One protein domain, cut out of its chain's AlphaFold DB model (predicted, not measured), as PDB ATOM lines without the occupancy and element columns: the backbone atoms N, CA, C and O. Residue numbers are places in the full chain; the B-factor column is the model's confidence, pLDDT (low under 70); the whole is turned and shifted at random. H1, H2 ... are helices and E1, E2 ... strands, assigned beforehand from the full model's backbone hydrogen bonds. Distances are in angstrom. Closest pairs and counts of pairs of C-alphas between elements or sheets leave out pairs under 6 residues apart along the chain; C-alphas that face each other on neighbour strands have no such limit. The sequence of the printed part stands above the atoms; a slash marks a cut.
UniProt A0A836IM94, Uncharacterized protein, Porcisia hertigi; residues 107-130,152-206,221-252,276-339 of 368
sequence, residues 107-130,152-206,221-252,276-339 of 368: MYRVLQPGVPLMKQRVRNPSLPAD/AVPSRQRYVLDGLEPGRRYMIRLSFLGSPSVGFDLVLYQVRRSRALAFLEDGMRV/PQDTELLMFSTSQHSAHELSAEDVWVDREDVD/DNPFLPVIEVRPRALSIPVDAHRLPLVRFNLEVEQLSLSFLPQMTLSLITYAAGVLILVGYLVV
ATOM      1  N   MET A 107     -11.554 -16.394  78.770       75.62
ATOM      2  CA  MET A 107     -12.687 -15.618  79.269       75.62
ATOM      3  C   MET A 107     -12.282 -14.217  79.746       75.62
ATOM      4  O   MET A 107     -11.198 -14.007  80.298       75.62
ATOM      5  N   TYR A 108     -13.185 -13.258  79.549       80.31
ATOM      6  CA  TYR A 108     -13.101 -11.915  80.106       80.31
ATOM      7  C   TYR A 108     -13.460 -11.935  81.591       80.31
ATOM      8  O   TYR A 108     -14.449 -12.547  81.997       80.31
ATOM      9  N   ARG A 109     -12.690 -11.188  82.383       86.19
ATOM     10  CA  ARG A 109     -12.998 -10.908  83.793       86.19
ATOM     11  C   ARG A 109     -13.615  -9.528  83.946       86.19
ATOM     12  O   ARG A 109     -13.421  -8.671  83.094       86.19
ATOM     13  N   VAL A 110     -14.335  -9.291  85.034       86.00
ATOM     14  CA  VAL A 110     -14.916  -7.973  85.323       86.00
ATOM     15  C   VAL A 110     -14.000  -7.207  86.274       86.00
ATOM     16  O   VAL A 110     -13.524  -7.767  87.261       86.00
ATOM     17  N   LEU A 111     -13.751  -5.933  85.977       87.00
ATOM     18  CA  LEU A 111     -12.985  -5.019  86.817       87.00
ATOM     19  C   LEU A 111     -13.847  -3.796  87.145       87.00
ATOM     20  O   LEU A 111     -14.243  -3.050  86.249       87.00
ATOM     21  N   GLN A 112     -14.134  -3.615  88.435       87.06
ATOM     22  CA  GLN A 112     -14.983  -2.537  88.943       87.06
ATOM     23  C   GLN A 112     -14.150  -1.496  89.707       87.06
ATOM     24  O   GLN A 112     -13.208  -1.870  90.414       87.06
ATOM     25  N   PRO A 113     -14.490  -0.197  89.610       86.12
ATOM     26  CA  PRO A 113     -13.871   0.842  90.421       86.12
ATOM     27  C   PRO A 113     -13.940   0.536  91.920       86.12
ATOM     28  O   PRO A 113     -14.995   0.181  92.440       86.12
ATOM     29  N   GLY A 114     -12.814   0.692  92.616       79.31
ATOM     30  CA  GLY A 114     -12.704   0.477  94.063       79.31
ATOM     31  C   GLY A 114     -12.682  -0.989  94.512       79.31
ATOM     32  O   GLY A 114     -12.596  -1.240  95.714       79.31
ATOM     33  N   VAL A 115     -12.739  -1.955  93.587       83.44
ATOM     34  CA  VAL A 115     -12.607  -3.388  93.891       83.44
ATOM     35  C   VAL A 115     -11.266  -3.891  93.350       83.44
ATOM     36  O   VAL A 115     -11.155  -4.173  92.154       83.44
ATOM     37  N   PRO A 116     -10.223  -4.003  94.193       81.94
ATOM     38  CA  PRO A 116      -8.920  -4.451  93.731       81.94
ATOM     39  C   PRO A 116      -8.915  -5.960  93.455       81.94
ATOM     40  O   PRO A 116      -9.347  -6.775  94.272       81.94
ATOM     41  N   LEU A 117      -8.358  -6.344  92.308       84.31
ATOM     42  CA  LEU A 117      -8.094  -7.727  91.936       84.31
ATOM     43  C   LEU A 117      -6.669  -8.099  92.342       84.31
ATOM     44  O   LEU A 117      -5.696  -7.660  91.733       84.31
ATOM     45  N   MET A 118      -6.544  -8.938  93.366       82.69
ATOM     46  CA  MET A 118      -5.247  -9.357  93.900       82.69
ATOM     47  C   MET A 118      -4.789 -10.697  93.314       82.69
ATOM     48  O   MET A 118      -5.608 -11.524  92.906       82.69
ATOM     49  N   LYS A 119      -3.468 -10.919  93.310       79.88
ATOM     50  CA  LYS A 119      -2.791 -12.191  93.001       79.88
ATOM     51  C   LYS A 119      -3.219 -12.797  91.652       79.88
ATOM     52  O   LYS A 119      -3.242 -14.020  91.501       79.88
ATOM     53  N   GLN A 120      -3.522 -11.943  90.670       84.25
ATOM     54  CA  GLN A 120      -3.804 -12.338  89.290       84.25
ATOM     55  C   GLN A 120      -2.564 -12.993  88.680       84.25
ATOM     56  O   GLN A 120      -1.438 -12.664  89.054       84.25
ATOM     57  N   ARG A 121      -2.761 -13.954  87.774       82.50
ATOM     58  CA  ARG A 121      -1.689 -14.809  87.246       82.50
ATOM     59  C   ARG A 121      -1.668 -14.755  85.730       82.50
ATOM     60  O   ARG A 121      -2.701 -14.935  85.094       82.50
ATOM     61  N   VAL A 122      -0.480 -14.575  85.172       84.25
ATOM     62  CA  VAL A 122      -0.209 -14.746  83.742       84.25
ATOM     63  C   VAL A 122       1.036 -15.598  83.551       84.25
ATOM     64  O   VAL A 122       1.893 -15.703  84.430       84.25
ATOM     65  N   ARG A 123       1.132 -16.221  82.385       85.50
ATOM     66  CA  ARG A 123       2.310 -16.948  81.933       85.50
ATOM     67  C   ARG A 123       3.484 -15.985  81.783       85.50
ATOM     68  O   ARG A 123       3.327 -14.880  81.266       85.50
ATOM     69  N   ASN A 124       4.670 -16.437  82.172       84.81
ATOM     70  CA  ASN A 124       5.901 -15.721  81.868       84.81
ATOM     71  C   ASN A 124       6.102 -15.637  80.337       84.81
ATOM     72  O   ASN A 124       6.165 -16.681  79.686       84.81
ATOM     73  N   PRO A 125       6.216 -14.432  79.749       84.31
ATOM     74  CA  PRO A 125       6.333 -14.250  78.301       84.31
ATOM     75  C   PRO A 125       7.620 -14.852  77.724       84.31
ATOM     76  O   PRO A 125       7.675 -15.135  76.531       84.31
ATOM     77  N   SER A 126       8.636 -15.087  78.559       82.69
ATOM     78  CA  SER A 126       9.878 -15.762  78.175       82.69
ATOM     79  C   SER A 126       9.735 -17.288  78.078       82.69
ATOM     80  O   SER A 126      10.664 -17.958  77.633       82.69
ATOM     81  N   LEU A 127       8.601 -17.860  78.503       80.81
ATOM     82  CA  LEU A 127       8.341 -19.296  78.432       80.81
ATOM     83  C   LEU A 127       7.672 -19.666  77.088       80.81
ATOM     84  O   LEU A 127       6.596 -19.133  76.796       80.81
ATOM     85  N   PRO A 128       8.220 -20.629  76.317       77.31
ATOM     86  CA  PRO A 128       7.648 -21.095  75.047       77.31
ATOM     87  C   PRO A 128       6.176 -21.489  75.178       77.31
ATOM     88  O   PRO A 128       5.839 -22.167  76.140       77.31
ATOM     89  N   ALA A 129       5.292 -21.058  74.271       71.94
ATOM     90  CA  ALA A 129       3.829 -21.174  74.417       71.94
ATOM     91  C   ALA A 129       3.289 -22.618  74.513       71.94
ATOM     92  O   ALA A 129       2.193 -22.834  75.026       71.94
ATOM     93  N   ASP A 130       4.065 -23.589  74.044       72.06
ATOM     94  CA  ASP A 130       3.793 -25.025  74.012       72.06
ATOM     95  C   ASP A 130       3.927 -25.718  75.377       72.06
ATOM     96  O   ASP A 130       3.354 -26.790  75.566       72.06
ATOM     97  N   ALA A 152      -6.065 -23.403  81.508       69.00
ATOM     98  CA  ALA A 152      -4.719 -23.069  81.068       69.00
ATOM     99  C   ALA A 152      -4.402 -21.628  81.476       69.00
ATOM    100  O   ALA A 152      -5.219 -20.727  81.267       69.00
ATOM    101  N   VAL A 153      -3.214 -21.406  82.039       75.62
ATOM    102  CA  VAL A 153      -2.823 -20.070  82.488       75.62
ATOM    103  C   VAL A 153      -2.741 -19.115  81.284       75.62
ATOM    104  O   VAL A 153      -2.067 -19.429  80.296       75.62
ATOM    105  N   PRO A 154      -3.389 -17.937  81.356       78.75
ATOM    106  CA  PRO A 154      -3.351 -16.917  80.317       78.75
ATOM    107  C   PRO A 154      -1.956 -16.439  79.948       78.75
ATOM    108  O   PRO A 154      -1.160 -16.116  80.824       78.75
ATOM    109  N   SER A 155      -1.683 -16.278  78.652       79.75
ATOM    110  CA  SER A 155      -0.548 -15.465  78.184       79.75
ATOM    111  C   SER A 155      -0.810 -13.964  78.321       79.75
ATOM    112  O   SER A 155       0.125 -13.181  78.438       79.75
ATOM    113  N   ARG A 156      -2.083 -13.568  78.325       84.44
ATOM    114  CA  ARG A 156      -2.583 -12.200  78.488       84.44
ATOM    115  C   ARG A 156      -3.930 -12.256  79.193       84.44
ATOM    116  O   ARG A 156      -4.680 -13.201  78.970       84.44
ATOM    117  N   GLN A 157      -4.262 -11.258  80.003       86.19
ATOM    118  CA  GLN A 157      -5.541 -11.229  80.716       86.19
ATOM    119  C   GLN A 157      -6.365 -10.025  80.270       86.19
ATOM    120  O   GLN A 157      -5.858  -8.904  80.249       86.19
ATOM    121  N   ARG A 158      -7.631 -10.255  79.914       87.12
ATOM    122  CA  ARG A 158      -8.571  -9.201  79.518       87.12
ATOM    123  C   ARG A 158      -9.595  -8.963  80.621       87.12
ATOM    124  O   ARG A 158     -10.157  -9.920  81.161       87.12
ATOM    125  N   TYR A 159      -9.849  -7.694  80.918       88.25
ATOM    126  CA  TYR A 159     -10.851  -7.273  81.885       88.25
ATOM    127  C   TYR A 159     -11.815  -6.276  81.252       88.25
ATOM    128  O   TYR A 159     -11.394  -5.286  80.662       88.25
ATOM    129  N   VAL A 160     -13.110  -6.528  81.388       88.44
ATOM    130  CA  VAL A 160     -14.174  -5.585  81.054       88.44
ATOM    131  C   VAL A 160     -14.290  -4.587  82.198       88.44
ATOM    132  O   VAL A 160     -14.438  -4.986  83.354       88.44
ATOM    133  N   LEU A 161     -14.219  -3.297  81.874       87.75
ATOM    134  CA  LEU A 161     -14.440  -2.234  82.847       87.75
ATOM    135  C   LEU A 161     -15.947  -2.043  83.029       87.75
ATOM    136  O   LEU A 161     -16.652  -1.676  82.087       87.75
ATOM    137  N   ASP A 162     -16.426  -2.292  84.239       85.81
ATOM    138  CA  ASP A 162     -17.840  -2.187  84.598       85.81
ATOM    139  C   ASP A 162     -18.037  -1.200  85.755       85.81
ATOM    140  O   ASP A 162     -17.118  -0.951  86.531       85.81
ATOM    141  N   GLY A 163     -19.224  -0.603  85.867       82.50
ATOM    142  CA  GLY A 163     -19.525   0.371  86.925       82.50
ATOM    143  C   GLY A 163     -18.808   1.722  86.785       82.50
ATOM    144  O   GLY A 163     -18.651   2.442  87.771       82.50
ATOM    145  N   LEU A 164     -18.360   2.084  85.579       84.44
ATOM    146  CA  LEU A 164     -17.825   3.418  85.298       84.44
ATOM    147  C   LEU A 164     -18.951   4.467  85.289       84.44
ATOM    148  O   LEU A 164     -20.042   4.236  84.771       84.44
ATOM    149  N   GLU A 165     -18.666   5.653  85.813       84.62
ATOM    150  CA  GLU A 165     -19.549   6.817  85.779       84.62
ATOM    151  C   GLU A 165     -19.166   7.741  84.608       84.62
ATOM    152  O   GLU A 165     -17.975   7.901  84.302       84.62
ATOM    153  N   PRO A 166     -20.142   8.395  83.954       83.81
ATOM    154  CA  PRO A 166     -19.876   9.370  82.901       83.81
ATOM    155  C   PRO A 166     -19.217  10.647  83.454       83.81
ATOM    156  O   PRO A 166     -19.485  11.078  84.576       83.81
ATOM    157  N   GLY A 167     -18.352  11.272  82.652       80.19
ATOM    158  CA  GLY A 167     -17.671  12.530  82.978       80.19
ATOM    159  C   GLY A 167     -16.629  12.428  84.096       80.19
ATOM    160  O   GLY A 167     -16.244  13.445  84.679       80.19
ATOM    161  N   ARG A 168     -16.175  11.217  84.426       84.44
ATOM    162  CA  ARG A 168     -15.189  10.964  85.481       84.44
ATOM    163  C   ARG A 168     -13.823  10.629  84.901       84.44
ATOM    164  O   ARG A 168     -13.668  10.284  83.733       84.44
ATOM    165  N   ARG A 169     -12.805  10.753  85.750       84.50
ATOM    166  CA  ARG A 169     -11.439  10.325  85.453       84.50
ATOM    167  C   ARG A 169     -11.111   9.121  86.311       84.50
ATOM    168  O   ARG A 169     -11.489   9.077  87.480       84.50
ATOM    169  N   TYR A 170     -10.401   8.180  85.725       86.19
ATOM    170  CA  TYR A 170     -10.020   6.930  86.352       86.19
ATOM    171  C   TYR A 170      -8.532   6.683  86.150       86.19
ATOM    172  O   TYR A 170      -7.935   7.133  85.169       86.19
ATOM    173  N   MET A 171      -7.948   5.958  87.093       86.56
ATOM    174  CA  MET A 171      -6.584   5.463  87.040       86.56
ATOM    175  C   MET A 171      -6.623   3.956  87.243       86.56
ATOM    176  O   MET A 171      -7.113   3.476  88.261       86.56
ATOM    177  N   ILE A 172      -6.113   3.210  86.273       87.62
ATOM    178  CA  ILE A 172      -5.802   1.798  86.453       87.62
ATOM    179  C   ILE A 172      -4.396   1.723  87.018       87.62
ATOM    180  O   ILE A 172      -3.451   2.210  86.395       87.62
ATOM    181  N   ARG A 173      -4.269   1.092  88.180       87.25
ATOM    182  CA  ARG A 173      -2.989   0.739  88.770       87.25
ATOM    183  C   ARG A 173      -2.780  -0.756  88.639       87.25
ATOM    184  O   ARG A 173      -3.546  -1.546  89.189       87.25
ATOM    185  N   LEU A 174      -1.723  -1.135  87.937       88.31
ATOM    186  CA  LEU A 174      -1.197  -2.489  87.946       88.31
ATOM    187  C   LEU A 174       0.053  -2.491  88.811       88.31
ATOM    188  O   LEU A 174       0.964  -1.702  88.582       88.31
ATOM    189  N   SER A 175       0.107  -3.373  89.801       86.12
ATOM    190  CA  SER A 175       1.295  -3.545  90.628       86.12
ATOM    191  C   SER A 175       1.773  -4.987  90.581       86.12
ATOM    192  O   SER A 175       0.984  -5.928  90.649       86.12
ATOM    193  N   PHE A 176       3.076  -5.186  90.429       83.31
ATOM    194  CA  PHE A 176       3.673  -6.509  90.302       83.31
ATOM    195  C   PHE A 176       4.971  -6.594  91.091       83.31
ATOM    196  O   PHE A 176       5.613  -5.594  91.410       83.31
ATOM    197  N   LEU A 177       5.340  -7.815  91.467       74.44
ATOM    198  CA  LEU A 177       6.648  -8.048  92.060       74.44
ATOM    199  C   LEU A 177       7.670  -7.815  90.950       74.44
ATOM    200  O   LEU A 177       7.557  -8.478  89.916       74.44
ATOM    201  N   GLY A 178       8.592  -6.870  91.150       61.69
ATOM    202  CA  GLY A 178       9.624  -6.473  90.189       61.69
ATOM    203  C   GLY A 178      10.573  -7.627  89.882       61.69
ATOM    204  O   GLY A 178      11.710  -7.678  90.340       61.69
ATOM    205  N   SER A 179      10.079  -8.629  89.155       61.94
ATOM    206  CA  SER A 179      10.893  -9.700  88.615       61.94
ATOM    207  C   SER A 179      11.757  -9.067  87.536       61.94
ATOM    208  O   SER A 179      11.205  -8.502  86.592       61.94
ATOM    209  N   PRO A 180      13.092  -9.197  87.611       60.03
ATOM    210  CA  PRO A 180      14.015  -8.471  86.735       60.03
ATOM    211  C   PRO A 180      13.796  -8.751  85.237       60.03
ATOM    212  O   PRO A 180      14.317  -8.035  84.391       60.03
ATOM    213  N   SER A 181      13.010  -9.773  84.892       70.44
ATOM    214  CA  SER A 181      12.810 -10.249  83.525       70.44
ATOM    215  C   SER A 181      11.428  -9.993  82.937       70.44
ATOM    216  O   SER A 181      11.232 -10.336  81.774       70.44
ATOM    217  N   VAL A 182      10.460  -9.446  83.683       77.75
ATOM    218  CA  VAL A 182       9.092  -9.264  83.164       77.75
ATOM    219  C   VAL A 182       8.521  -7.912  83.573       77.75
ATOM    220  O   VAL A 182       8.437  -7.606  84.756       77.75
ATOM    221  N   GLY A 183       8.093  -7.131  82.582       83.12
ATOM    222  CA  GLY A 183       7.274  -5.933  82.766       83.12
ATOM    223  C   GLY A 183       5.853  -6.152  82.253       83.12
ATOM    224  O   GLY A 183       5.531  -7.221  81.727       83.12
ATOM    225  N   PHE A 184       5.014  -5.124  82.348       85.50
ATOM    226  CA  PHE A 184       3.629  -5.179  81.888       85.50
ATOM    227  C   PHE A 184       3.296  -4.000  80.978       85.50
ATOM    228  O   PHE A 184       3.699  -2.875  81.244       85.50
ATOM    229  N   ASP A 185       2.522  -4.272  79.932       85.19
ATOM    230  CA  ASP A 185       1.866  -3.261  79.112       85.19
ATOM    231  C   ASP A 185       0.361  -3.287  79.399       85.19
ATOM    232  O   ASP A 185      -0.277  -4.348  79.389       85.19
ATOM    233  N   LEU A 186      -0.205  -2.106  79.641       83.81
ATOM    234  CA  LEU A 186      -1.638  -1.887  79.814       83.81
ATOM    235  C   LEU A 186      -2.224  -1.334  78.515       83.81
ATOM    236  O   LEU A 186      -1.874  -0.235  78.094       83.81
ATOM    237  N   VAL A 187      -3.126  -2.086  77.883       84.12
ATOM    238  CA  VAL A 187      -3.748  -1.690  76.611       84.12
ATOM    239  C   VAL A 187      -5.247  -1.523  76.801       84.12
ATOM    240  O   VAL A 187      -5.951  -2.492  77.073       84.12
ATOM    241  N   LEU A 188      -5.739  -0.297  76.636       82.62
ATOM    242  CA  LEU A 188      -7.157   0.039  76.742       82.62
ATOM    243  C   LEU A 188      -7.791   0.098  75.352       82.62
ATOM    244  O   LEU A 188      -7.283   0.785  74.467       82.62
ATOM    245  N   TYR A 189      -8.898  -0.615  75.160       78.00
ATOM    246  CA  TYR A 189      -9.654  -0.621  73.910       78.00
ATOM    247  C   TYR A 189     -11.138  -0.900  74.139       78.00
ATOM    248  O   TYR A 189     -11.595  -1.089  75.263       78.00
ATOM    249  N   GLN A 190     -11.913  -0.890  73.058       77.88
ATOM    250  CA  GLN A 190     -13.338  -1.209  73.065       77.88
ATOM    251  C   GLN A 190     -13.603  -2.488  72.261       77.88
ATOM    252  O   GLN A 190     -12.998  -2.692  71.209       77.88
ATOM    253  N   VAL A 191     -14.507  -3.336  72.759       74.25
ATOM    254  CA  VAL A 191     -14.919  -4.609  72.130       74.25
ATOM    255  C   VAL A 191     -16.430  -4.642  71.990       74.25
ATOM    256  O   VAL A 191     -17.135  -4.100  72.844       74.25
ATOM    257  N   ARG A 192     -16.960  -5.301  70.952       74.31
ATOM    258  CA  ARG A 192     -18.412  -5.501  70.838       74.31
ATOM    259  C   ARG A 192     -18.972  -6.246  72.054       74.31
ATOM    260  O   ARG A 192     -18.492  -7.313  72.436       74.31
ATOM    261  N   ARG A 193     -20.053  -5.718  72.629       73.56
ATOM    262  CA  ARG A 193     -20.749  -6.259  73.801       73.56
ATOM    263  C   ARG A 193     -21.189  -7.705  73.590       73.56
ATOM    264  O   ARG A 193     -21.029  -8.509  74.496       73.56
ATOM    265  N   SER A 194     -21.690  -8.055  72.406       73.31
ATOM    266  CA  SER A 194     -22.099  -9.429  72.077       73.31
ATOM    267  C   SER A 194     -20.947 -10.431  72.196       73.31
ATOM    268  O   SER A 194     -21.127 -11.514  72.742       73.31
ATOM    269  N   ARG A 195     -19.750 -10.044  71.744       72.81
ATOM    270  CA  ARG A 195     -18.534 -10.857  71.833       72.81
ATOM    271  C   ARG A 195     -18.027 -10.931  73.268       72.81
ATOM    272  O   ARG A 195     -17.754 -12.018  73.759       72.81
ATOM    273  N   ALA A 196     -17.951  -9.794  73.955       73.19
ATOM    274  CA  ALA A 196     -17.513  -9.749  75.345       73.19
ATOM    275  C   ALA A 196     -18.421 -10.583  76.262       73.19
ATOM    276  O   ALA A 196     -17.909 -11.312  77.099       73.19
ATOM    277  N   LEU A 197     -19.746 -10.533  76.067       74.75
ATOM    278  CA  LEU A 197     -20.709 -11.334  76.829       74.75
ATOM    279  C   LEU A 197     -20.608 -12.831  76.524       74.75
ATOM    280  O   LEU A 197     -20.699 -13.632  77.444       74.75
ATOM    281  N   ALA A 198     -20.370 -13.217  75.266       71.56
ATOM    282  CA  ALA A 198     -20.204 -14.625  74.892       71.56
ATOM    283  C   ALA A 198     -18.983 -15.292  75.554       71.56
ATOM    284  O   ALA A 198     -18.951 -16.511  75.705       71.56
ATOM    285  N   PHE A 199     -17.986 -14.494  75.941       72.31
ATOM    286  CA  PHE A 199     -16.763 -14.945  76.602       72.31
ATOM    287  C   PHE A 199     -16.622 -14.381  78.019       72.31
ATOM    288  O   PHE A 199     -15.531 -14.441  78.586       72.31
ATOM    289  N   LEU A 200     -17.676 -13.801  78.592       74.81
ATOM    290  CA  LEU A 200     -17.649 -13.352  79.976       74.81
ATOM    291  C   LEU A 200     -17.693 -14.593  80.868       74.81
ATOM    292  O   LEU A 200     -18.457 -15.520  80.603       74.81
ATOM    293  N   GLU A 201     -16.872 -14.622  81.911       66.69
ATOM    294  CA  GLU A 201     -16.926 -15.688  82.910       66.69
ATOM    295  C   GLU A 201     -18.258 -15.583  83.684       66.69
ATOM    296  O   GLU A 201     -18.384 -14.838  84.658       66.69
ATOM    297  N   ASP A 202     -19.284 -16.279  83.183       47.62
ATOM    298  CA  ASP A 202     -20.642 -16.306  83.729       47.62
ATOM    299  C   ASP A 202     -20.596 -16.940  85.129       47.62
ATOM    300  O   ASP A 202     -20.387 -18.142  85.293       47.62
ATOM    301  N   GLY A 203     -20.761 -16.127  86.173       42.22
ATOM    302  CA  GLY A 203     -21.071 -16.640  87.509       42.22
ATOM    303  C   GLY A 203     -19.967 -16.620  88.565       42.22
ATOM    304  O   GLY A 203     -20.268 -16.963  89.707       42.22
ATOM    305  N   MET A 204     -18.758 -16.122  88.299       38.81
ATOM    306  CA  MET A 204     -17.885 -15.691  89.395       38.81
ATOM    307  C   MET A 204     -17.996 -14.180  89.575       38.81
ATOM    308  O   MET A 204     -17.196 -13.400  89.064       38.81
ATOM    309  N   ARG A 205     -18.935 -13.769  90.445       39.78
ATOM    310  CA  ARG A 205     -18.560 -12.768  91.452       39.78
ATOM    311  C   ARG A 205     -17.308 -13.352  92.087       39.78
ATOM    312  O   ARG A 205     -17.437 -14.187  92.975       39.78
ATOM    313  N   VAL A 206     -16.124 -13.005  91.572       39.12
ATOM    314  CA  VAL A 206     -14.882 -13.197  92.314       39.12
ATOM    315  C   VAL A 206     -15.244 -12.610  93.662       39.12
ATOM    316  O   VAL A 206     -15.612 -11.429  93.683       39.12
ATOM    317  N   PRO A 221       3.865  -6.222  95.741       55.44
ATOM    318  CA  PRO A 221       4.298  -5.741  94.432       55.44
ATOM    319  C   PRO A 221       5.110  -4.433  94.567       55.44
ATOM    320  O   PRO A 221       4.673  -3.507  95.250       55.44
ATOM    321  N   GLN A 222       6.281  -4.366  93.928       66.62
ATOM    322  CA  GLN A 222       7.267  -3.277  94.057       66.62
ATOM    323  C   GLN A 222       7.202  -2.278  92.898       66.62
ATOM    324  O   GLN A 222       7.364  -1.079  93.112       66.62
ATOM    325  N   ASP A 223       6.910  -2.775  91.697       75.69
ATOM    326  CA  ASP A 223       6.816  -1.966  90.490       75.69
ATOM    327  C   ASP A 223       5.349  -1.695  90.148       75.69
ATOM    328  O   ASP A 223       4.465  -2.534  90.377       75.69
ATOM    329  N   THR A 224       5.083  -0.508  89.601       79.69
ATOM    330  CA  THR A 224       3.727  -0.068  89.257       79.69
ATOM    331  C   THR A 224       3.653   0.494  87.852       79.69
ATOM    332  O   THR A 224       4.396   1.414  87.519       79.69
ATOM    333  N   GLU A 225       2.688   0.006  87.081       83.69
ATOM    334  CA  GLU A 225       2.270   0.598  85.813       83.69
ATOM    335  C   GLU A 225       0.933   1.313  86.023       83.69
ATOM    336  O   GLU A 225       0.008   0.780  86.647       83.69
ATOM    337  N   LEU A 226       0.844   2.544  85.523       83.00
ATOM    338  CA  LEU A 226      -0.316   3.412  85.695       83.00
ATOM    339  C   LEU A 226      -0.882   3.784  84.332       83.00
ATOM    340  O   LEU A 226      -0.160   4.267  83.464       83.00
ATOM    341  N   LEU A 227      -2.192   3.625  84.168       82.50
ATOM    342  CA  LEU A 227      -2.908   4.095  82.991       82.50
ATOM    343  C   LEU A 227      -4.056   5.002  83.416       82.50
ATOM    344  O   LEU A 227      -4.982   4.573  84.104       82.50
ATOM    345  N   MET A 228      -4.014   6.258  82.982       83.00
ATOM    346  CA  MET A 228      -5.082   7.222  83.228       83.00
ATOM    347  C   MET A 228      -6.003   7.324  82.018       83.00
ATOM    348  O   MET A 228      -5.549   7.425  80.880       83.00
ATOM    349  N   PHE A 229      -7.306   7.359  82.269       82.94
ATOM    350  CA  PHE A 229      -8.304   7.592  81.233       82.94
ATOM    351  C   PHE A 229      -9.480   8.398  81.780       82.94
ATOM    352  O   PHE A 229      -9.683   8.543  82.987       82.94
ATOM    353  N   SER A 230     -10.262   8.963  80.871       82.00
ATOM    354  CA  SER A 230     -11.457   9.732  81.198       82.00
ATOM    355  C   SER A 230     -12.655   9.217  80.424       82.00
ATOM    356  O   SER A 230     -12.514   8.772  79.285       82.00
ATOM    357  N   THR A 231     -13.824   9.262  81.051       83.06
ATOM    358  CA  THR A 231     -15.094   8.945  80.406       83.06
ATOM    359  C   THR A 231     -15.729  10.214  79.840       83.06
ATOM    360  O   THR A 231     -15.581  11.312  80.387       83.06
ATOM    361  N   SER A 232     -16.440  10.073  78.722       78.31
ATOM    362  CA  SER A 232     -17.247  11.146  78.131       78.31
ATOM    363  C   SER A 232     -18.321  11.624  79.107       78.31
ATOM    364  O   SER A 232     -18.832  10.850  79.915       78.31
ATOM    365  N   GLN A 233     -18.721  12.895  79.007       76.44
ATOM    366  CA  GLN A 233     -19.811  13.444  79.827       76.44
ATOM    367  C   GLN A 233     -21.147  12.735  79.579       76.44
ATOM    368  O   GLN A 233     -22.008  12.716  80.455       76.44
ATOM    369  N   HIS A 234     -21.322  12.160  78.388       73.50
ATOM    370  CA  HIS A 234     -22.586  11.567  77.961       73.50
ATOM    371  C   HIS A 234     -22.614  10.043  78.080       73.50
ATOM    372  O   HIS A 234     -23.686   9.450  78.013       73.50
ATOM    373  N   SER A 235     -21.457   9.397  78.241       73.06
ATOM    374  CA  SER A 235     -21.360   7.940  78.244       73.06
ATOM    375  C   SER A 235     -20.144   7.465  79.027       73.06
ATOM    376  O   SER A 235     -19.018   7.893  78.778       73.06
ATOM    377  N   ALA A 236     -20.368   6.507  79.924       75.69
ATOM    378  CA  ALA A 236     -19.310   5.814  80.652       75.69
ATOM    379  C   ALA A 236     -18.486   4.853  79.770       75.69
ATOM    380  O   ALA A 236     -17.397   4.439  80.156       75.69
ATOM    381  N   HIS A 237     -18.994   4.501  78.584       74.62
ATOM    382  CA  HIS A 237     -18.333   3.580  77.652       74.62
ATOM    383  C   HIS A 237     -17.466   4.299  76.613       74.62
ATOM    384  O   HIS A 237     -16.622   3.675  75.973       74.62
ATOM    385  N   GLU A 238     -17.653   5.608  76.448       73.44
ATOM    386  CA  GLU A 238     -16.801   6.435  75.600       73.44
ATOM    387  C   GLU A 238     -15.567   6.857  76.392       73.44
ATOM    388  O   GLU A 238     -15.662   7.614  77.360       73.44
ATOM    389  N   LEU A 239     -14.410   6.351  75.972       74.50
ATOM    390  CA  LEU A 239     -13.146   6.563  76.659       74.50
ATOM    391  C   LEU A 239     -12.278   7.558  75.894       74.50
ATOM    392  O   LEU A 239     -12.172   7.514  74.669       74.50
ATOM    393  N   SER A 240     -11.617   8.426  76.645       68.06
ATOM    394  CA  SER A 240     -10.558   9.306  76.176       68.06
ATOM    395  C   SER A 240      -9.318   9.051  77.027       68.06
ATOM    396  O   SER A 240      -9.292   9.396  78.213       68.06
ATOM    397  N   ALA A 241      -8.302   8.451  76.415       66.25
ATOM    398  CA  ALA A 241      -6.949   8.299  76.943       66.25
ATOM    399  C   ALA A 241      -5.951   8.717  75.853       66.25
ATOM    400  O   ALA A 241      -6.338   8.836  74.689       66.25
ATOM    401  N   GLU A 242      -4.692   8.941  76.226       55.59
ATOM    402  CA  GLU A 242      -3.641   9.256  75.249       55.59
ATOM    403  C   GLU A 242      -3.437   8.092  74.262       55.59
ATOM    404  O   GLU A 242      -3.278   8.342  73.077       55.59
ATOM    405  N   ASP A 243      -3.617   6.836  74.692       54.72
ATOM    406  CA  ASP A 243      -3.488   5.646  73.840       54.72
ATOM    407  C   ASP A 243      -4.688   4.686  73.995       54.72
ATOM    408  O   ASP A 243      -4.626   3.688  74.717       54.72
ATOM    409  N   VAL A 244      -5.810   4.983  73.326       53.69
ATOM    410  CA  VAL A 244      -6.938   4.035  73.191       53.69
ATOM    411  C   VAL A 244      -6.826   3.300  71.858       53.69
ATOM    412  O   VAL A 244      -6.851   3.919  70.794       53.69
ATOM    413  N   TRP A 245      -6.729   1.975  71.913       57.56
ATOM    414  CA  TRP A 245      -6.653   1.105  70.740       57.56
ATOM    415  C   TRP A 245      -8.041   0.563  70.379       57.56
ATOM    416  O   TRP A 245      -8.982   0.655  71.163       57.56
ATOM    417  N   VAL A 246      -8.199  -0.008  69.186       51.84
ATOM    418  CA  VAL A 246      -9.423  -0.716  68.778       51.84
ATOM    419  C   VAL A 246      -9.030  -2.088  68.267       51.84
ATOM    420  O   VAL A 246      -8.067  -2.204  67.507       51.84
ATOM    421  N   ASP A 247      -9.753  -3.122  68.698       49.66
ATOM    422  CA  ASP A 247      -9.509  -4.475  68.210       49.66
ATOM    423  C   ASP A 247      -9.928  -4.568  66.732       49.66
ATOM    424  O   ASP A 247     -11.066  -4.261  66.368       49.66
ATOM    425  N   ARG A 248      -8.980  -4.932  65.861       44.31
ATOM    426  CA  ARG A 248      -9.138  -4.876  64.396       44.31
ATOM    427  C   ARG A 248     -10.184  -5.874  63.897       44.31
ATOM    428  O   ARG A 248     -10.882  -5.577  62.934       44.31
ATOM    429  N   GLU A 249     -10.332  -7.006  64.584       48.50
ATOM    430  CA  GLU A 249     -11.256  -8.081  64.197       48.50
ATOM    431  C   GLU A 249     -12.738  -7.662  64.249       48.50
ATOM    432  O   GLU A 249     -13.563  -8.258  63.566       48.50
ATOM    433  N   ASP A 250     -13.090  -6.615  65.006       44.41
ATOM    434  CA  ASP A 250     -14.476  -6.134  65.130       44.41
ATOM    435  C   ASP A 250     -14.828  -5.021  64.107       44.41
ATOM    436  O   ASP A 250     -15.990  -4.591  64.024       44.41
ATOM    437  N   VAL A 251     -13.842  -4.541  63.332       48.69
ATOM    438  CA  VAL A 251     -14.000  -3.486  62.310       48.69
ATOM    439  C   VAL A 251     -14.314  -4.069  60.929       48.69
ATOM    440  O   VAL A 251     -14.975  -3.406  60.131       48.69
ATOM    441  N   ASP A 252     -13.927  -5.319  60.663       40.81
ATOM    442  CA  ASP A 252     -14.053  -5.938  59.335       40.81
ATOM    443  C   ASP A 252     -15.514  -6.220  58.908       40.81
ATOM    444  O   ASP A 252     -15.792  -6.356  57.719       40.81
ATOM    445  N   ASP A 276     -28.685   1.593  72.026       54.09
ATOM    446  CA  ASP A 276     -27.839   0.851  72.968       54.09
ATOM    447  C   ASP A 276     -26.368   0.691  72.554       54.09
ATOM    448  O   ASP A 276     -26.059  -0.033  71.611       54.09
ATOM    449  N   ASN A 277     -25.449   1.331  73.290       55.41
ATOM    450  CA  ASN A 277     -24.013   1.279  73.000       55.41
ATOM    451  C   ASN A 277     -23.539  -0.172  72.789       55.41
ATOM    452  O   ASN A 277     -23.520  -0.955  73.746       55.41
ATOM    453  N   PRO A 278     -23.107  -0.544  71.569       66.19
ATOM    454  CA  PRO A 278     -22.766  -1.925  71.257       66.19
ATOM    455  C   PRO A 278     -21.348  -2.291  71.698       66.19
ATOM    456  O   PRO A 278     -20.917  -3.407  71.426       66.19
ATOM    457  N   PHE A 279     -20.618  -1.392  72.364       73.50
ATOM    458  CA  PHE A 279     -19.218  -1.577  72.739       73.50
ATOM    459  C   PHE A 279     -19.009  -1.469  74.248       73.50
ATOM    460  O   PHE A 279     -19.573  -0.592  74.904       73.50
ATOM    461  N   LEU A 280     -18.166  -2.351  74.782       79.50
ATOM    462  CA  LEU A 280     -17.718  -2.348  76.166       79.50
ATOM    463  C   LEU A 280     -16.233  -1.969  76.249       79.50
ATOM    464  O   LEU A 280     -15.436  -2.451  75.438       79.50
ATOM    465  N   PRO A 281     -15.851  -1.131  77.225       84.75
ATOM    466  CA  PRO A 281     -14.457  -0.822  77.495       84.75
ATOM    467  C   PRO A 281     -13.735  -2.031  78.101       84.75
ATOM    468  O   PRO A 281     -14.215  -2.651  79.050       84.75
ATOM    469  N   VAL A 282     -12.568  -2.359  77.555       84.75
ATOM    470  CA  VAL A 282     -11.741  -3.499  77.950       84.75
ATOM    471  C   VAL A 282     -10.303  -3.048  78.163       84.75
ATOM    472  O   VAL A 282      -9.729  -2.340  77.337       84.75
ATOM    473  N   ILE A 283      -9.704  -3.510  79.254       89.00
ATOM    474  CA  ILE A 283      -8.270  -3.413  79.516       89.00
ATOM    475  C   ILE A 283      -7.629  -4.788  79.304       89.00
ATOM    476  O   ILE A 283      -8.080  -5.799  79.843       89.00
ATOM    477  N   GLU A 284      -6.568  -4.844  78.508       88.12
ATOM    478  CA  GLU A 284      -5.734  -6.032  78.342       88.12
ATOM    479  C   GLU A 284      -4.391  -5.812  79.020       88.12
ATOM    480  O   GLU A 284      -3.669  -4.858  78.729       88.12
ATOM    481  N   VAL A 285      -4.064  -6.732  79.918       88.50
ATOM    482  CA  VAL A 285      -2.780  -6.806  80.601       88.50
ATOM    483  C   VAL A 285      -1.890  -7.763  79.820       88.50
ATOM    484  O   VAL A 285      -2.190  -8.962  79.722       88.50
ATOM    485  N   ARG A 286      -0.797  -7.237  79.262       87.00
ATOM    486  CA  ARG A 286       0.181  -8.006  78.485       87.00
ATOM    487  C   ARG A 286       1.508  -8.056  79.229       87.00
ATOM    488  O   ARG A 286       2.125  -7.010  79.409       87.00
ATOM    489  N   PRO A 287       1.981  -9.233  79.656       86.62
ATOM    490  CA  PRO A 287       3.333  -9.329  80.169       86.62
ATOM    491  C   PRO A 287       4.333  -9.218  79.005       86.62
ATOM    492  O   PRO A 287       4.140  -9.815  77.943       86.62
ATOM    493  N   ARG A 288       5.421  -8.474  79.207       84.50
ATOM    494  CA  ARG A 288       6.536  -8.331  78.259       84.50
ATOM    495  C   ARG A 288       7.833  -8.816  78.894       84.50
ATOM    496  O   ARG A 288       8.096  -8.529  80.059       84.50
ATOM    497  N   ALA A 289       8.651  -9.539  78.136       82.06
ATOM    498  CA  ALA A 289       9.980  -9.928  78.593       82.06
ATOM    499  C   ALA A 289      10.910  -8.703  78.585       82.06
ATOM    500  O   ALA A 289      10.980  -7.977  77.591       82.06
ATOM    501  N   LEU A 290      11.615  -8.477  79.688       76.19
ATOM    502  CA  LEU A 290      12.699  -7.503  79.778       76.19
ATOM    503  C   LEU A 290      14.001  -8.156  79.299       76.19
ATOM    504  O   LEU A 290      14.147  -9.377  79.328       76.19
ATOM    505  N   SER A 291      14.970  -7.350  78.867       66.00
ATOM    506  CA  SER A 291      16.244  -7.809  78.287       66.00
ATOM    507  C   SER A 291      17.178  -8.538  79.267       66.00
ATOM    508  O   SER A 291      18.295  -8.893  78.891       66.00
ATOM    509  N   ILE A 292      16.749  -8.772  80.510       63.38
ATOM    510  CA  ILE A 292      17.546  -9.418  81.551       63.38
ATOM    511  C   ILE A 292      17.233 -10.921  81.556       63.38
ATOM    512  O   ILE A 292      16.116 -11.314  81.915       63.38
ATOM    513  N   PRO A 293      18.197 -11.781  81.183       55.22
ATOM    514  CA  PRO A 293      17.979 -13.216  81.126       55.22
ATOM    515  C   PRO A 293      17.854 -13.783  82.543       55.22
ATOM    516  O   PRO A 293      18.825 -13.848  83.294       55.22
ATOM    517  N   VAL A 294      16.656 -14.237  82.895       61.09
ATOM    518  CA  VAL A 294      16.439 -15.190  83.988       61.09
ATOM    519  C   VAL A 294      15.886 -16.463  83.375       61.09
ATOM    520  O   VAL A 294      15.154 -16.430  82.386       61.09
ATOM    521  N   ASP A 295      16.254 -17.589  83.973       68.19
ATOM    522  CA  ASP A 295      15.703 -18.900  83.667       68.19
ATOM    523  C   ASP A 295      14.170 -18.881  83.823       68.19
ATOM    524  O   ASP A 295      13.628 -18.941  84.932       68.19
ATOM    525  N   ALA A 296      13.466 -18.757  82.694       68.56
ATOM    526  CA  ALA A 296      12.011 -18.649  82.629       68.56
ATOM    527  C   ALA A 296      11.301 -19.878  83.223       68.56
ATOM    528  O   ALA A 296      10.139 -19.787  83.616       68.56
ATOM    529  N   HIS A 297      11.997 -21.015  83.339       71.06
ATOM    530  CA  HIS A 297      11.464 -22.232  83.944       71.06
ATOM    531  C   HIS A 297      11.376 -22.161  85.472       71.06
ATOM    532  O   HIS A 297      10.571 -22.875  86.063       71.06
ATOM    533  N   ARG A 298      12.143 -21.275  86.125       73.50
ATOM    534  CA  ARG A 298      12.063 -21.064  87.583       73.50
ATOM    535  C   ARG A 298      10.868 -20.213  87.992       73.50
ATOM    536  O   ARG A 298      10.370 -20.342  89.105       73.50
ATOM    537  N   LEU A 299      10.417 -19.344  87.090       76.81
ATOM    538  CA  LEU A 299       9.283 -18.444  87.281       76.81
ATOM    539  C   LEU A 299       8.321 -18.586  86.095       76.81
ATOM    540  O   LEU A 299       8.212 -17.666  85.287       76.81
ATOM    541  N   PRO A 300       7.620 -19.727  85.958       78.31
ATOM    542  CA  PRO A 300       6.700 -19.951  84.841       78.31
ATOM    543  C   PRO A 300       5.452 -19.057  84.916       78.31
ATOM    544  O   PRO A 300       4.803 -18.804  83.899       78.31
ATOM    545  N   LEU A 301       5.127 -18.567  86.117       81.00
ATOM    546  CA  LEU A 301       3.965 -17.739  86.416       81.00
ATOM    547  C   LEU A 301       4.406 -16.401  86.994       81.00
ATOM    548  O   LEU A 301       5.220 -16.351  87.917       81.00
ATOM    549  N   VAL A 302       3.797 -15.332  86.501       83.00
ATOM    550  CA  VAL A 302       3.989 -13.972  86.995       83.00
ATOM    551  C   VAL A 302       2.701 -13.522  87.662       83.00
ATOM    552  O   VAL A 302       1.603 -13.764  87.153       83.00
ATOM    553  N   ARG A 303       2.844 -12.897  88.831       84.69
ATOM    554  CA  ARG A 303       1.724 -12.408  89.631       84.69
ATOM    555  C   ARG A 303       1.654 -10.892  89.589       84.69
ATOM    556  O   ARG A 303       2.682 -10.227  89.675       84.69
ATOM    557  N   PHE A 304       0.438 -10.375  89.511       86.06
ATOM    558  CA  PHE A 304       0.162  -8.947  89.584       86.06
ATOM    559  C   PHE A 304      -1.154  -8.689  90.316       86.06
ATOM    560  O   PHE A 304      -2.007  -9.570  90.449       86.06
ATOM    561  N   ASN A 305      -1.304  -7.463  90.783       86.81
ATOM    562  CA  ASN A 305      -2.532  -6.908  91.315       86.81
ATOM    563  C   ASN A 305      -3.013  -5.816  90.358       86.81
ATOM    564  O   ASN A 305      -2.201  -5.161  89.699       86.81
ATOM    565  N   LEU A 306      -4.323  -5.631  90.270       88.31
ATOM    566  CA  LEU A 306      -4.944  -4.665  89.377       88.31
ATOM    567  C   LEU A 306      -6.078  -3.950  90.104       88.31
ATOM    568  O   LEU A 306      -6.952  -4.594  90.675       88.31
ATOM    569  N   GLU A 307      -6.085  -2.626  90.061       88.50
ATOM    570  CA  GLU A 307      -7.096  -1.799  90.711       88.50
ATOM    571  C   GLU A 307      -7.511  -0.653  89.788       88.50
ATOM    572  O   GLU A 307      -6.677  -0.076  89.090       88.50
ATOM    573  N   VAL A 308      -8.805  -0.329  89.775       88.25
ATOM    574  CA  VAL A 308      -9.330   0.884  89.137       88.25
ATOM    575  C   VAL A 308      -9.706   1.865  90.231       88.25
ATOM    576  O   VAL A 308     -10.633   1.627  91.002       88.25
ATOM    577  N   GLU A 309      -9.021   2.995  90.260       85.56
ATOM    578  CA  GLU A 309      -9.295   4.088  91.178       85.56
ATOM    579  C   GLU A 309     -10.018   5.216  90.443       85.56
ATOM    580  O   GLU A 309      -9.632   5.632  89.348       85.56
ATOM    581  N   GLN A 310     -11.078   5.745  91.052       84.31
ATOM    582  CA  GLN A 310     -11.713   6.965  90.571       84.31
ATOM    583  C   GLN A 310     -10.882   8.167  91.026       84.31
ATOM    584  O   GLN A 310     -10.759   8.447  92.221       84.31
ATOM    585  N   LEU A 311     -10.346   8.919  90.068       78.00
ATOM    586  CA  LEU A 311      -9.616  10.147  90.346       78.00
ATOM    587  C   LEU A 311     -10.619  11.240  90.707       78.00
ATOM    588  O   LEU A 311     -11.211  11.907  89.854       78.00
ATOM    589  N   SER A 312     -10.819  11.422  92.005       65.00
ATOM    590  CA  SER A 312     -11.555  12.567  92.512       65.00
ATOM    591  C   SER A 312     -10.715  13.840  92.336       65.00
ATOM    592  O   SER A 312      -9.511  13.863  92.594       65.00
ATOM    593  N   LEU A 313     -11.353  14.943  91.920       56.12
ATOM    594  CA  LEU A 313     -10.723  16.275  91.852       56.12
ATOM    595  C   LEU A 313     -10.129  16.719  93.209       56.12
ATOM    596  O   LEU A 313      -9.322  17.643  93.262       56.12
ATOM    597  N   SER A 314     -10.488  16.030  94.296       50.94
ATOM    598  CA  SER A 314      -9.941  16.170  95.644       50.94
ATOM    599  C   SER A 314      -8.506  15.662  95.838       50.94
ATOM    600  O   SER A 314      -7.963  15.882  96.915       50.94
ATOM    601  N   PHE A 315      -7.833  15.095  94.829       48.28
ATOM    602  CA  PHE A 315      -6.384  14.829  94.922       48.28
ATOM    603  C   PHE A 315      -5.502  16.077  94.718       48.28
ATOM    604  O   PHE A 315      -4.391  16.149  95.242       48.28
ATOM    605  N   LEU A 316      -6.000  17.097  94.013       50.94
ATOM    606  CA  LEU A 316      -5.320  18.390  93.857       50.94
ATOM    607  C   LEU A 316      -5.155  19.188  95.170       50.94
ATOM    608  O   LEU A 316      -4.053  19.685  95.404       50.94
ATOM    609  N   PRO A 317      -6.160  19.316  96.063       53.34
ATOM    610  CA  PRO A 317      -6.037  20.188  97.225       53.34
ATOM    611  C   PRO A 317      -4.924  19.801  98.200       53.34
ATOM    612  O   PRO A 317      -4.407  20.698  98.849       53.34
ATOM    613  N   GLN A 318      -4.485  18.542  98.307       51.41
ATOM    614  CA  GLN A 318      -3.512  18.168  99.347       51.41
ATOM    615  C   GLN A 318      -2.067  18.598  99.020       51.41
ATOM    616  O   GLN A 318      -1.353  19.116  99.886       51.41
ATOM    617  N   MET A 319      -1.658  18.468  97.754       50.84
ATOM    618  CA  MET A 319      -0.371  18.989  97.266       50.84
ATOM    619  C   MET A 319      -0.402  20.518  97.176       50.84
ATOM    620  O   MET A 319       0.539  21.193  97.592       50.84
ATOM    621  N   THR A 320      -1.524  21.078  96.716       57.19
ATOM    622  CA  THR A 320      -1.723  22.526  96.638       57.19
ATOM    623  C   THR A 320      -1.691  23.192  98.015       57.19
ATOM    624  O   THR A 320      -1.065  24.239  98.155       57.19
ATOM    625  N   LEU A 321      -2.300  22.592  99.044       61.91
ATOM    626  CA  LEU A 321      -2.294  23.148 100.400       61.91
ATOM    627  C   LEU A 321      -0.871  23.212 100.965       61.91
ATOM    628  O   LEU A 321      -0.490  24.237 101.518       61.91
ATOM    629  N   SER A 322      -0.081  22.153 100.769       68.56
ATOM    630  CA  SER A 322       1.318  22.082 101.217       68.56
ATOM    631  C   SER A 322       2.207  23.106 100.502       68.56
ATOM    632  O   SER A 322       3.081  23.722 101.111       68.56
ATOM    633  N   LEU A 323       1.961  23.338  99.211       68.31
ATOM    634  CA  LEU A 323       2.685  24.348  98.442       68.31
ATOM    635  C   LEU A 323       2.310  25.774  98.881       68.31
ATOM    636  O   LEU A 323       3.182  26.632  99.012       68.31
ATOM    637  N   ILE A 324       1.022  26.025  99.142       74.12
ATOM    638  CA  ILE A 324       0.524  27.322  99.623       74.12
ATOM    639  C   ILE A 324       1.072  27.625 101.020       74.12
ATOM    640  O   ILE A 324       1.518  28.745 101.261       74.12
ATOM    641  N   THR A 325       1.078  26.651 101.933       76.19
ATOM    642  CA  THR A 325       1.628  26.843 103.285       76.19
ATOM    643  C   THR A 325       3.131  27.086 103.252       76.19
ATOM    644  O   THR A 325       3.607  27.984 103.947       76.19
ATOM    645  N   TYR A 326       3.873  26.371 102.401       74.38
ATOM    646  CA  TYR A 326       5.298  26.625 102.191       74.38
ATOM    647  C   TYR A 326       5.551  28.037 101.644       74.38
ATOM    648  O   TYR A 326       6.341  28.789 102.215       74.38
ATOM    649  N   ALA A 327       4.836  28.441 100.589       72.44
ATOM    650  CA  ALA A 327       4.973  29.771  99.994       72.44
ATOM    651  C   ALA A 327       4.627  30.893 100.990       72.44
ATOM    652  O   ALA A 327       5.350  31.887 101.077       72.44
ATOM    653  N   ALA A 328       3.565  30.716 101.784       79.19
ATOM    654  CA  ALA A 328       3.199  31.646 102.848       79.19
ATOM    655  C   ALA A 328       4.288  31.732 103.932       79.19
ATOM    656  O   ALA A 328       4.636  32.830 104.364       79.19
ATOM    657  N   GLY A 329       4.875  30.598 104.330       79.56
ATOM    658  CA  GLY A 329       5.986  30.557 105.282       79.56
ATOM    659  C   GLY A 329       7.227  31.299 104.781       79.56
ATOM    660  O   GLY A 329       7.808  32.097 105.517       79.56
ATOM    661  N   VAL A 330       7.592  31.107 103.508       78.06
ATOM    662  CA  VAL A 330       8.709  31.827 102.871       78.06
ATOM    663  C   VAL A 330       8.440  33.333 102.837       78.06
ATOM    664  O   VAL A 330       9.319  34.115 103.192       78.06
ATOM    665  N   LEU A 331       7.224  33.758 102.483       78.44
ATOM    666  CA  LEU A 331       6.836  35.173 102.477       78.44
ATOM    667  C   LEU A 331       6.924  35.812 103.867       78.44
ATOM    668  O   LEU A 331       7.442  36.922 103.992       78.44
ATOM    669  N   ILE A 332       6.470  35.114 104.911       82.00
ATOM    670  CA  ILE A 332       6.577  35.585 106.300       82.00
ATOM    671  C   ILE A 332       8.046  35.724 106.710       82.00
ATOM    672  O   ILE A 332       8.425  36.750 107.274       82.00
ATOM    673  N   LEU A 333       8.888  34.733 106.396       78.38
ATOM    674  CA  LEU A 333      10.314  34.754 106.730       78.38
ATOM    675  C   LEU A 333      11.043  35.907 106.028       78.38
ATOM    676  O   LEU A 333      11.791  36.647 106.665       78.38
ATOM    677  N   VAL A 334      10.807  36.081 104.725       79.94
ATOM    678  CA  VAL A 334      11.404  37.168 103.938       79.94
ATOM    679  C   VAL A 334      10.913  38.522 104.446       79.94
ATOM    680  O   VAL A 334      11.725  39.414 104.675       79.94
ATOM    681  N   GLY A 335       9.609  38.673 104.698       76.88
ATOM    682  CA  GLY A 335       9.044  39.894 105.275       76.88
ATOM    683  C   GLY A 335       9.663  40.236 106.633       76.88
ATOM    684  O   GLY A 335      10.074  41.375 106.856       76.88
ATOM    685  N   TYR A 336       9.813  39.240 107.509       80.56
ATOM    686  CA  TYR A 336      10.487  39.392 108.797       80.56
ATOM    687  C   TYR A 336      11.949  39.831 108.631       80.56
ATOM    688  O   TYR A 336      12.367  40.797 109.266       80.56
ATOM    689  N   LEU A 337      12.710  39.187 107.740       78.06
ATOM    690  CA  LEU A 337      14.102  39.547 107.444       78.06
ATOM    691  C   LEU A 337      14.232  40.984 106.928       78.06
ATOM    692  O   LEU A 337      15.140  41.700 107.348       78.06
ATOM    693  N   VAL A 338      13.323  41.443 106.063       76.38
ATOM    694  CA  VAL A 338      13.324  42.830 105.569       76.38
ATOM    695  C   VAL A 338      13.040  43.820 106.701       76.38
ATOM    696  O   VAL A 338      13.759  44.805 106.852       76.38
ATOM    697  N   VAL A 339      12.040  43.562 107.548       76.38
ATOM    698  CA  VAL A 339      11.752  44.445 108.694       76.38
ATOM    699  C   VAL A 339      12.916  44.445 109.691       76.38
ATOM    700  O   VAL A 339      13.320  45.506 110.171       76.38
TER     701      VAL A 339
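What this domain is: This is residues 107 to 130, 152 to 206, 221 to 252 and 276 to 339 of the 368 residues of an uncharacterized protein of Porcisia hertigi (UniProt A0A836IM94). Two strongly twisted sheets lie face to face as a sandwich, E1, E3, E8, E5 and E7 in one and E2, E9, E4 and E6 in the other, and beyond E9 residues 314 to 339 of the long helix H2 stick out as a free arm. A short helix, H1, follows E5 and packs beside the strands of the first sheet. The printed part has 175 residues, with nine named strands and two named helices in the order E1 E2 E3 E4 E5 H1 E6 E7 E8 E9 H2. The first sheet runs E1 E3 E8 E5 E7 and is mixed, the second runs E2 E9 E4 E6 and is antiparallel, and the class is mixed, helices and strands. The whole is loose, with a radius of gyration of the C-alphas of 21.0 A, and its spans are 78 by 49 by 31 A, the arm making the length.

How they stand to each other: E1, residues 109 to 111, is an edge strand, parallel to E3, residues 157 to 161, at 48 degrees; N 111 and O 160 are within hydrogen-bond range at 2.9 A. E2, residues 117 to 123, is an edge strand of the other sheet, antiparallel to E9, residues 301 to 311, at 139 degrees, with N 117 and O 306 2.8 A apart. E3 is antiparallel to E8, residues 279 to 289, at 150 degrees, with N 159 and O 283 at 2.8 A. E4, residues 169 to 176, is antiparallel to E9 at 159 degrees, with N 173 and O 307 at 2.8 A. On its other side E4 is antiparallel to E6, residues 223 to 231, at 161 degrees, with N 172 and O 227 at 2.8 A. E5, residues 182 to 192, bends by 53 degrees at residue 189. It is antiparallel to E8 at 161 degrees, with N 282 and O 189 at 2.8 A, and parallel to the edge strand E7, residues 244 to 246, at 60 degrees, with N 245 and O 188 at 2.9 A. In the sandwich, two sheets face to face, the facing parts are 8.0 A centre to centre and the strands of the one stand at 31 degrees to those of the other. Across it the closest C-alphas of E5 and E6 are those of Leu 186 and Leu 227, 6.9 A apart. H1, residues 193 to 198, is on the first sheet at a height of 7.6 A, only just over none of its strands, with 2 of its C-alphas falling on E8; its closest C-alphas to E8 are Arg 193 and Phe 279, 5.0 A. H2, residues 313 to 339, is not on either sheet. Every O i to N i+4 pair is within hydrogen-bond range in H1, and 20 of 23 are in H2.

Where its parts are: E1 begins at C-alpha 109, (-12.998, -10.908, 83.793), and spans 6.6 A. E2 spans 17.1 A, E3 12.8 A, E4 23.1 A and E5 30.4 A. H1 spans 8.5 A, E6 26.5 A and E7 6.9 A. E8 spans 30.9 A and E9 31.3 A, ending at C-alpha 311, (-9.616, 10.147, 90.346). H2 spans 39.8 A and ends at C-alpha 339, (11.752, 44.445, 108.694).

The domain as a whole: The C-alphas farthest apart are those of Asp 130 and Val 339, 78.1 A. Three cuts leave out residues 131 to 151, 207 to 220 and 253 to 275, with C-alpha gaps of 11.2 A, 20.7 A and 20.5 A. Of the links printed whole, E6 to E7 and E8 to E9 are long. Mean pLDDT of the printed part is 74.3, and 46 residues are under 70, among them 240 to 252 and 312 to 323.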